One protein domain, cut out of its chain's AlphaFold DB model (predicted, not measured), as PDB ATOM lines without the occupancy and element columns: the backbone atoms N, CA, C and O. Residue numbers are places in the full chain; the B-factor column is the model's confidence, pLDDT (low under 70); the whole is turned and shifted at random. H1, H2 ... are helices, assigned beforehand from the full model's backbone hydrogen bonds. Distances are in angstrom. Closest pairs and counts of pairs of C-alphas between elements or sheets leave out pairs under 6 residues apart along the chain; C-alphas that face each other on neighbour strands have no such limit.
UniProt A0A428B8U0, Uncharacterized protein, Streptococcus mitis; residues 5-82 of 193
ATOM      1  N   GLU A   5     133.703 293.097 292.158       88.56
ATOM      2  CA  GLU A   5     134.615 293.071 293.297       88.56
ATOM      3  C   GLU A   5     133.848 292.839 294.598       88.56
ATOM      4  O   GLU A   5     134.255 291.992 295.385       88.56
ATOM      5  N   GLN A   6     132.717 293.529 294.789       85.38
ATOM      6  CA  GLN A   6     131.856 293.339 295.959       85.38
ATOM      7  C   GLN A   6     131.284 291.918 296.014       85.38
ATOM      8  O   GLN A   6     131.369 291.270 297.050       85.38
ATOM      9  N   PHE A   7     130.765 291.398 294.898       87.50
ATOM     10  CA  PHE A   7     130.232 290.034 294.825       87.50
ATOM     11  C   PHE A   7     131.284 288.983 295.204       87.50
ATOM     12  O   PHE A   7     131.053 288.147 296.077       87.50
ATOM     13  N   ILE A   8     132.467 289.055 294.587       90.31
ATOM     14  CA  ILE A   8     133.559 288.106 294.834       90.31
ATOM     15  C   ILE A   8     134.079 288.216 296.272       90.31
ATOM     16  O   ILE A   8     134.386 287.197 296.891       90.31
ATOM     17  N   ASP A   9     134.201 289.431 296.805       87.12
ATOM     18  CA  ASP A   9     134.622 289.656 298.190       87.12
ATOM     19  C   ASP A   9     133.612 289.068 299.186       87.12
ATOM     20  O   ASP A   9     134.000 288.364 300.116       87.12
ATOM     21  N   ASN A  10     132.315 289.255 298.939       85.81
ATOM     22  CA  ASN A  10     131.254 288.704 299.780       85.81
ATOM     23  C   ASN A  10     131.226 287.169 299.746       85.81
ATOM     24  O   ASN A  10     131.098 286.556 300.804       85.81
ATOM     25  N   LEU A  11     131.450 286.536 298.586       88.31
ATOM     26  CA  LEU A  11     131.609 285.075 298.509       88.31
ATOM     27  C   LEU A  11     132.811 284.586 299.328       88.31
ATOM     28  O   LEU A  11     132.710 283.606 300.065       88.31
ATOM     29  N   LYS A  12     133.957 285.267 299.224       89.00
ATOM     30  CA  LYS A  12     135.166 284.913 299.985       89.00
ATOM     31  C   LYS A  12     134.966 285.074 301.490       89.00
ATOM     32  O   LYS A  12     135.445 284.237 302.253       89.00
ATOM     33  N   LYS A  13     134.270 286.131 301.914       85.81
ATOM     34  CA  LYS A  13     133.903 286.361 303.317       85.81
ATOM     35  C   LYS A  13     132.971 285.271 303.831       85.81
ATOM     36  O   LYS A  13     133.281 284.670 304.854       85.81
ATOM     37  N   ALA A  14     131.895 284.980 303.098       84.38
ATOM     38  CA  ALA A  14     130.947 283.922 303.441       84.38
ATOM     39  C   ALA A  14     131.649 282.569 303.600       84.38
ATOM     40  O   ALA A  14     131.475 281.900 304.615       84.38
ATOM     41  N   ARG A  15     132.540 282.218 302.663       85.19
ATOM     42  CA  ARG A  15     133.359 281.007 302.768       85.19
ATOM     43  C   ARG A  15     134.221 280.989 304.031       85.19
ATOM     44  O   ARG A  15     134.245 279.999 304.751       85.19
ATOM     45  N   ALA A  16     134.958 282.061 304.303       85.12
ATOM     46  CA  ALA A  16     135.838 282.113 305.470       85.12
ATOM     47  C   ALA A  16     135.057 282.009 306.794       85.12
ATOM     48  O   ALA A  16     135.511 281.343 307.721       85.12
ATOM     49  N   ILE A  17     133.865 282.608 306.860       81.25
ATOM     50  CA  ILE A  17     132.940 282.461 307.990       81.25
ATOM     51  C   ILE A  17     132.498 281.001 308.134       81.25
ATOM     52  O   ILE A  17     132.617 280.438 309.218       81.25
ATOM     53  N   GLN A  18     132.091 280.355 307.042       80.50
ATOM     54  CA  GLN A  18     131.683 278.950 307.051       80.50
ATOM     55  C   GLN A  18     132.825 278.000 307.448       80.50
ATOM     56  O   GLN A  18     132.622 277.031 308.183       80.50
ATOM     57  N   GLU A  19     134.060 278.297 307.042       81.31
ATOM     58  CA  GLU A  19     135.249 277.570 307.494       81.31
ATOM     59  C   GLU A  19     135.517 277.755 308.997       81.31
ATOM     60  O   GLU A  19     136.000 276.830 309.651       81.31
ATOM     61  N   GLU A  20     135.240 278.931 309.566       81.88
ATOM     62  CA  GLU A  20     135.370 279.168 311.009       81.88
ATOM     63  C   GLU A  20     134.261 278.463 311.803       81.88
ATOM     64  O   GLU A  20     134.555 277.843 312.828       81.88
ATOM     65  N   ILE A  21     133.016 278.508 311.320       75.00
ATOM     66  CA  ILE A  21     131.860 277.830 311.927       75.00
ATOM     67  C   ILE A  21     132.076 276.317 311.925       75.00
ATOM     68  O   ILE A  21     132.030 275.686 312.981       75.00
ATOM     69  N   SER A  22     132.397 275.739 310.765       72.62
ATOM     70  CA  SER A  22     132.565 274.288 310.623       72.62
ATOM     71  C   SER A  22     133.681 273.723 311.503       72.62
ATOM     72  O   SER A  22     133.558 272.591 311.961       72.62
ATOM     73  N   LYS A  23     134.737 274.499 311.797       75.75
ATOM     74  CA  LYS A  23     135.815 274.124 312.734       75.75
ATOM     75  C   LYS A  23     135.432 274.253 314.208       75.75
ATOM     76  O   LYS A  23     136.010 273.549 315.033       75.75
ATOM     77  N   ARG A  24     134.559 275.202 314.563       69.25
ATOM     78  CA  ARG A  24     134.204 275.498 315.964       69.25
ATOM     79  C   ARG A  24     133.054 274.643 316.483       69.25
ATOM     80  O   ARG A  24     133.086 274.270 317.649       69.25
ATOM     81  N   TYR A  25     132.072 274.342 315.639       65.06
ATOM     82  CA  TYR A  25     130.824 273.682 316.036       65.06
ATOM     83  C   TYR A  25     130.731 272.233 315.531       65.06
ATOM     84  O   TYR A  25     129.644 271.703 315.322       65.06
ATOM     85  N   THR A  26     131.872 271.573 315.303       56.44
ATOM     86  CA  THR A  26     131.901 270.208 314.767       56.44
ATOM     87  C   THR A  26     131.416 269.179 315.794       56.44
ATOM     88  O   THR A  26     132.198 268.673 316.590       56.44
ATOM     89  N   ASP A  27     130.144 268.799 315.693       46.19
ATOM     90  CA  ASP A  27     129.680 267.432 315.924       46.19
ATOM     91  C   ASP A  27     128.588 267.102 314.879       46.19
ATOM     92  O   ASP A  27     127.468 267.589 314.957       46.19
ATOM     93  N   LYS A  28     128.933 266.226 313.917       44.34
ATOM     94  CA  LYS A  28     128.053 265.312 313.135       44.34
ATOM     95  C   LYS A  28     127.682 265.533 311.661       44.34
ATOM     96  O   LYS A  28     127.173 264.570 311.097       44.34
ATOM     97  N   LEU A  29     127.999 266.622 310.967       43.94
ATOM     98  CA  LEU A  29     127.721 266.686 309.514       43.94
ATOM     99  C   LEU A  29     128.953 267.066 308.691       43.94
ATOM    100  O   LEU A  29     128.978 268.061 307.976       43.94
ATOM    101  N   GLN A  30     129.974 266.207 308.723       45.91
ATOM    102  CA  GLN A  30     130.725 265.978 307.489       45.91
ATOM    103  C   GLN A  30     129.857 265.087 306.598       45.91
ATOM    104  O   GLN A  30     130.067 263.878 306.520       45.91
ATOM    105  N   GLU A  31     128.859 265.671 305.930       47.84
ATOM    106  CA  GLU A  31     128.460 265.086 304.656       47.84
ATOM    107  C   GLU A  31     129.692 265.177 303.760       47.84
ATOM    108  O   GLU A  31     130.181 266.264 303.446       47.84
ATOM    109  N   SER A  32     130.271 264.017 303.452       48.97
ATOM    110  CA  SER A  32     131.351 263.911 302.487       48.97
ATOM    111  C   SER A  32     130.798 264.379 301.147       48.97
ATOM    112  O   SER A  32     130.135 263.610 300.446       48.97
ATOM    113  N   TYR A  33     131.026 265.649 300.813       50.16
ATOM    114  CA  TYR A  33     130.739 266.129 299.475       50.16
ATOM    115  C   TYR A  33     131.590 265.305 298.502       50.16
ATOM    116  O   TYR A  33     132.757 265.028 298.806       50.16
ATOM    117  N   PRO A  34     131.015 264.823 297.393       52.41
ATOM    118  CA  PRO A  34     131.709 263.905 296.508       52.41
ATOM    119  C   PRO A  34     133.089 264.424 296.077       52.41
ATOM    120  O   PRO A  34     133.227 265.568 295.662       52.41
ATOM    121  N   GLU A  35     134.102 263.551 296.094       49.62
ATOM    122  CA  GLU A  35     135.479 263.846 295.644       49.62
ATOM    123  C   GLU A  35     135.593 264.170 294.136       49.62
ATOM    124  O   GLU A  35     136.699 264.331 293.614       49.62
ATOM    125  N   HIS A  36     134.478 264.214 293.402       52.00
ATOM    126  CA  HIS A  36     134.463 264.407 291.957       52.00
ATOM    127  C   HIS A  36     134.048 265.827 291.566       52.00
ATOM    128  O   HIS A  36     133.132 266.407 292.137       52.00
ATOM    129  N   GLU A  37     134.718 266.359 290.538       57.03
ATOM    130  CA  GLU A  37     134.358 267.616 289.880       57.03
ATOM    131  C   GLU A  37     132.883 267.596 289.477       57.03
ATOM    132  O   GLU A  37     132.463 266.762 288.668       57.03
ATOM    133  N   VAL A  38     132.104 268.537 290.008       61.16
ATOM    134  CA  VAL A  38     130.703 268.656 289.629       61.16
ATOM    135  C   VAL A  38     130.578 269.584 288.423       61.16
ATOM    136  O   VAL A  38     131.043 270.724 288.419       61.16
ATOM    137  N   SER A  39     130.013 269.053 287.342       65.25
ATOM    138  CA  SER A  39     129.795 269.772 286.087       65.25
ATOM    139  C   SER A  39     128.354 270.269 286.048       65.25
ATOM    140  O   SER A  39     127.478 269.569 285.541       65.25
ATOM    141  N   TYR A  40     128.114 271.474 286.554       69.69
ATOM    142  CA  TYR A  40     126.829 272.155 286.400       69.69
ATOM    143  C   TYR A  40     126.932 273.264 285.350       69.69
ATOM    144  O   TYR A  40     127.909 274.017 285.324       69.69
ATOM    145  N   ASP A  41     125.919 273.371 284.488       74.38
ATOM    146  CA  ASP A  41     125.750 274.546 283.631       74.38
ATOM    147  C   ASP A  41     125.158 275.691 284.460       74.38
ATOM    148  O   ASP A  41     124.186 275.485 285.180       74.38
ATOM    149  N   LEU A  42     125.738 276.887 284.391       83.56
ATOM    150  CA  LEU A  42     125.350 278.036 285.224       83.56
ATOM    151  C   LEU A  42     124.201 278.858 284.605       83.56
ATOM    152  O   LEU A  42     123.950 279.994 285.002       83.56
ATOM    153  N   ASP A  43     123.539 278.317 283.586       79.88
ATOM    154  CA  ASP A  43     122.524 278.984 282.769       79.88
ATOM    155  C   ASP A  43     121.139 279.095 283.431       79.88
ATOM    156  O   ASP A  43     120.240 279.757 282.892       79.88
ATOM    157  N   ASN A  44     120.971 278.477 284.602       85.12
ATOM    158  CA  ASN A  44     119.746 278.488 285.390       85.12
ATOM    159  C   ASN A  44     120.010 278.800 286.881       85.12
ATOM    160  O   ASN A  44     121.114 278.556 287.378       85.12
ATOM    161  N   PRO A  45     119.004 279.338 287.600       82.94
ATOM    162  CA  PRO A  45     119.160 279.751 288.995       82.94
ATOM    163  C   PRO A  45     119.540 278.621 289.949       82.94
ATOM    164  O   PRO A  45     120.372 278.839 290.822       82.94
ATOM    165  N   GLU A  46     118.976 277.423 289.779       83.12
ATOM    166  CA  GLU A  46     119.222 276.289 290.679       83.12
ATOM    167  C   GLU A  46     120.701 275.893 290.663       83.12
ATOM    168  O   GLU A  46     121.347 275.841 291.709       83.12
ATOM    169  N   ASN A  47     121.275 275.721 289.472       85.75
ATOM    170  CA  ASN A  47     122.687 275.385 289.323       85.75
ATOM    171  C   ASN A  47     123.617 276.512 289.787       85.75
ATOM    172  O   ASN A  47     124.683 276.238 290.342       85.75
ATOM    173  N   LEU A  48     123.236 277.778 289.579       86.38
ATOM    174  CA  LEU A  48     124.002 278.911 290.097       86.38
ATOM    175  C   LEU A  48     124.005 278.928 291.633       86.38
ATOM    176  O   LEU A  48     125.059 279.138 292.233       86.38
ATOM    177  N   CYS A  49     122.854 278.681 292.264       84.19
ATOM    178  CA  CYS A  49     122.745 278.563 293.716       84.19
ATOM    179  C   CYS A  49     123.611 277.416 294.243       84.19
ATOM    180  O   CYS A  49     124.362 277.627 295.191       84.19
ATOM    181  N   VAL A  50     123.579 276.242 293.602       83.44
ATOM    182  CA  VAL A  50     124.442 275.108 293.973       83.44
ATOM    183  C   VAL A  50     125.921 275.485 293.863       83.44
ATOM    184  O   VAL A  50     126.663 275.288 294.816       83.44
ATOM    185  N   ALA A  51     126.352 276.111 292.765       87.19
ATOM    186  CA  ALA A  51     127.748 276.519 292.590       87.19
ATOM    187  C   ALA A  51     128.222 277.543 293.641       87.19
ATOM    188  O   ALA A  51     129.371 277.494 294.086       87.19
ATOM    189  N   ILE A  52     127.351 278.476 294.040       87.69
ATOM    190  CA  ILE A  52     127.639 279.445 295.106       87.69
ATOM    191  C   ILE A  52     127.739 278.734 296.463       87.69
ATOM    192  O   ILE A  52     128.703 278.968 297.194       87.69
ATOM    193  N   THR A  53     126.798 277.843 296.781       83.25
ATOM    194  CA  THR A  53     126.803 277.060 298.025       83.25
ATOM    195  C   THR A  53     128.026 276.148 298.113       83.25
ATOM    196  O   THR A  53     128.703 276.152 299.137       83.25
ATOM    197  N   ASP A  54     128.376 275.440 297.039       84.31
ATOM    198  CA  ASP A  54     129.553 274.563 296.981       84.31
ATOM    199  C   ASP A  54     130.845 275.339 297.239       84.31
ATOM    200  O   ASP A  54     131.736 274.888 297.970       84.31
ATOM    201  N   TYR A  55     130.938 276.549 296.686       88.50
ATOM    202  CA  TYR A  55     132.071 277.424 296.934       88.50
ATOM    203  C   TYR A  55     132.123 277.898 298.392       88.50
ATOM    204  O   TYR A  55     133.199 277.895 298.995       88.50
ATOM    205  N   ILE A  56     130.989 278.304 298.969       83.94
ATOM    206  CA  ILE A  56     130.919 278.799 300.352       83.94
ATOM    207  C   ILE A  56     131.212 277.676 301.353       83.94
ATOM    208  O   ILE A  56     132.005 277.872 302.272       83.94
ATOM    209  N   CYS A  57     130.619 276.499 301.166       78.94
ATOM    210  CA  CYS A  57     130.716 275.381 302.102       78.94
ATOM    211  C   CYS A  57     132.015 274.585 301.965       78.94
ATOM    212  O   CYS A  57     132.577 274.161 302.974       78.94
ATOM    213  N   TYR A  58     132.503 274.393 300.737       81.69
ATOM    214  CA  TYR A  58     133.597 273.457 300.456       81.69
ATOM    215  C   TYR A  58     134.766 274.083 299.689       81.69
ATOM    216  O   TYR A  58     135.802 273.444 299.504       81.69
ATOM    217  N   GLY A  59     134.639 275.333 299.232       86.19
ATOM    218  CA  GLY A  59     135.644 275.972 298.382       86.19
ATOM    219  C   GLY A  59     135.728 275.372 296.976       86.19
ATOM    220  O   GLY A  59     136.728 275.596 296.291       86.19
ATOM    221  N   ILE A  60     134.709 274.616 296.556       86.69
ATOM    222  CA  ILE A  60     134.658 273.919 295.268       86.69
ATOM    223  C   ILE A  60     133.987 274.828 294.235       86.69
ATOM    224  O   ILE A  60     132.996 275.492 294.517       86.69
ATOM    225  N   LEU A  61     134.546 274.865 293.029       88.00
ATOM    226  CA  LEU A  61     133.942 275.522 291.873       88.00
ATOM    227  C   LEU A  61     133.565 274.464 290.833       88.00
ATOM    228  O   LEU A  61     134.227 273.421 290.774       88.00
ATOM    229  N   PRO A  62     132.557 274.727 289.981       87.62
ATOM    230  CA  PRO A  62     132.258 273.837 288.872       87.62
ATOM    231  C   PRO A  62     133.473 273.662 287.959       87.62
ATOM    232  O   PRO A  62     134.325 274.551 287.845       87.62
ATOM    233  N   LYS A  63     133.539 272.514 287.282       85.44
ATOM    234  CA  LYS A  63     134.653 272.176 286.391       85.44
ATOM    235  C   LYS A  63     134.947 273.306 285.393       85.44
ATOM    236  O   LYS A  63     134.044 273.799 284.720       85.44
ATOM    237  N   ASP A  64     136.221 273.687 285.296       86.88
ATOM    238  CA  ASP A  64     136.725 274.744 284.407       86.88
ATOM    239  C   ASP A  64     136.083 276.133 284.631       86.88
ATOM    240  O   ASP A  64     136.137 276.989 283.745       86.88
ATOM    241  N   LYS A  65     135.473 276.378 285.803       89.88
ATOM    242  CA  LYS A  65     134.881 277.671 286.177       89.88
ATOM    243  C   LYS A  65     135.682 278.392 287.252       89.88
ATOM    244  O   LYS A  65     136.370 277.807 288.085       89.88
ATOM    245  N   THR A  66     135.530 279.705 287.248       93.12
ATOM    246  CA  THR A  66     136.097 280.646 288.209       93.12
ATOM    247  C   THR A  66     134.984 281.431 288.909       93.12
ATOM    248  O   THR A  66     133.829 281.422 288.483       93.12
ATOM    249  N   LEU A  67     135.325 282.182 289.960       91.94
ATOM    250  CA  LEU A  67     134.385 283.140 290.565       91.94
ATOM    251  C   LEU A  67     133.928 284.220 289.572       91.94
ATOM    252  O   LEU A  67     132.836 284.766 289.718       91.94
ATOM    253  N   ASP A  68     134.735 284.505 288.545       93.50
ATOM    254  CA  ASP A  68     134.355 285.416 287.468       93.50
ATOM    255  C   ASP A  68     133.234 284.821 286.608       93.50
ATOM    256  O   ASP A  68     132.315 285.544 286.225       93.50
ATOM    257  N   ASP A  69     133.269 283.512 286.344       92.94
ATOM    258  CA  ASP A  69     132.208 282.817 285.611       92.94
ATOM    259  C   ASP A  69     130.902 282.783 286.416       92.94
ATOM    260  O   ASP A  69     129.833 283.033 285.859       92.94
ATOM    261  N   ILE A  70     130.989 282.557 287.733       91.94
ATOM    262  CA  ILE A  70     129.836 282.640 288.649       91.94
ATOM    263  C   ILE A  70     129.241 284.051 288.632       91.94
ATOM    264  O   ILE A  70     128.026 284.207 288.531       91.94
ATOM    265  N   TRP A  71     130.081 285.088 288.667       92.31
ATOM    266  CA  TRP A  71     129.624 286.472 288.566       92.31
ATOM    267  C   TRP A  71     128.887 286.760 287.251       92.31
ATOM    268  O   TRP A  71     127.823 287.382 287.253       92.31
ATOM    269  N   VAL A  72     129.436 286.310 286.119       91.56
ATOM    270  CA  VAL A  72     128.809 286.494 284.801       91.56
ATOM    271  C   VAL A  72     127.452 285.792 284.740       91.56
ATOM    272  O   VAL A  72     126.480 286.387 284.260       91.56
ATOM    273  N   ALA A  73     127.361 284.565 285.256       91.06
ATOM    274  CA  ALA A  73     126.108 283.823 285.342       91.06
ATOM    275  C   ALA A  73     125.078 284.538 286.230       91.06
ATOM    276  O   ALA A  73     123.954 284.783 285.788       91.06
ATOM    277  N   PHE A  74     125.490 284.979 287.423       89.19
ATOM    278  CA  PHE A  74     124.662 285.755 288.349       89.19
ATOM    279  C   PHE A  74     124.094 287.013 287.698       89.19
ATOM    280  O   PHE A  74     122.883 287.217 287.702       89.19
ATOM    281  N   GLN A  75     124.935 287.830 287.061       87.75
ATOM    282  CA  GLN A  75     124.458 289.030 286.372       87.75
ATOM    283  C   GLN A  75     123.504 288.720 285.215       87.75
ATOM    284  O   GLN A  75     122.592 289.503 284.944       87.75
ATOM    285  N   THR A  76     123.739 287.621 284.496       88.81
ATOM    286  CA  THR A  76     122.903 287.215 283.360       88.81
ATOM    287  C   THR A  76     121.512 286.813 283.836       88.81
ATOM    288  O   THR A  76     120.520 287.308 283.299       88.81
ATOM    289  N   LEU A  77     121.437 285.982 284.877       87.94
ATOM    290  CA  LEU A  77     120.181 285.532 285.473       87.94
ATOM    291  C   LEU A  77     119.439 286.668 286.174       87.94
ATOM    292  O   LEU A  77     118.267 286.882 285.881       87.94
ATOM    293  N   ALA A  78     120.136 287.482 286.965       84.12
ATOM    294  CA  ALA A  78     119.559 288.655 287.617       84.12
ATOM    295  C   ALA A  78     118.870 289.606 286.628       84.12
ATOM    296  O   ALA A  78     117.776 290.100 286.889       84.12
ATOM    297  N   LYS A  79     119.483 289.838 285.458       85.56
ATOM    298  CA  LYS A  79     118.878 290.642 284.384       85.56
ATOM    299  C   LYS A  79     117.704 289.932 283.716       85.56
ATOM    300  O   LYS A  79     116.708 290.581 283.413       85.56
ATOM    301  N   LYS A  80     117.830 288.628 283.449       86.69
ATOM    302  CA  LYS A  80     116.794 287.811 282.797       86.69
ATOM    303  C   LYS A  80     115.525 287.718 283.647       86.69
ATOM    304  O   LYS A  80     114.429 287.757 283.100       86.69
ATOM    305  N   GLU A  81     115.687 287.611 284.960       83.06
ATOM    306  CA  GLU A  81     114.606 287.396 285.926       83.06
ATOM    307  C   GLU A  81     114.218 288.661 286.699       83.06
ATOM    308  O   GLU A  81     113.309 288.630 287.523       83.06
ATOM    309  N   ASN A  82     114.866 289.789 286.393       81.00
ATOM    310  CA  ASN A  82     114.596 291.092 286.990       81.00
ATOM    311  C   ASN A  82     114.729 291.089 288.527       81.00
ATOM    312  O   ASN A  82     113.885 291.645 289.232       81.00
TER     313      ASN A  82
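This is residues 5 to 82 of the 193 residues of an uncharacterized protein of Streptococcus mitis (UniProt A0A428B8U0). A helical hairpin of H2 and H3 has a longer helix, H1, laid across its linked end, where residues 52 to 58 of H2 and 67 to 71 of H3 meet it. Residues 23 to 29, which include the last residues of H1, stick out, and a long loop swings wide from H1 back to H2. The printed part has 78 residues, with three named helices in the order H1, H2, H3 and no named strand; the class is all helix. It is only just compact, close to loose, with a radius of gyration of the C-alphas of 13.4 A, and only just elongated, with spans of 41 by 27 by 20 A.

H1, residues 5 to 24, begins at C-alpha 5 (134.615, 293.071, 293.297) and is 28.7 A long. H2, residues 45 to 58, begins at C-alpha 45 (119.160, 279.751, 288.995) and is 19.5 A long. H3, residues 67 to 81, is 20.8 A long and ends at C-alpha 81 (114.606, 287.396, 285.926).

H1 touches H2 with residues 11 to 19 alone, at a steep tilt of 51 degrees, the same way; the closest C-alphas, of Arg 15 and Ile 56, are 4.1 A apart. H1 touches H3 with residues 7 to 8 alone, opposite ways at a steep tilt of 68 degrees, only just short of about perpendicular; the closest C-alphas, of Ile 8 and Leu 67, are 6.6 A apart. H2 and H3 touch as a hairpin, opposite ways at a shallow tilt of 31 degrees; the closest C-alphas, of Pro 45 and Leu 77, are 6.8 A apart. In H1, H2 and H3 every O i to N i+4 pair is within hydrogen-bond range.

The two farthest C-alphas, of Asp 27 and Lys 80, are 41.0 A apart. The printed part has no cut. The link from H1 to H2, residues 25 to 44, is long; that from H2 to H3 is short. The mean pLDDT of the printed part is 78.8, and residues 24 to 40 are under 70.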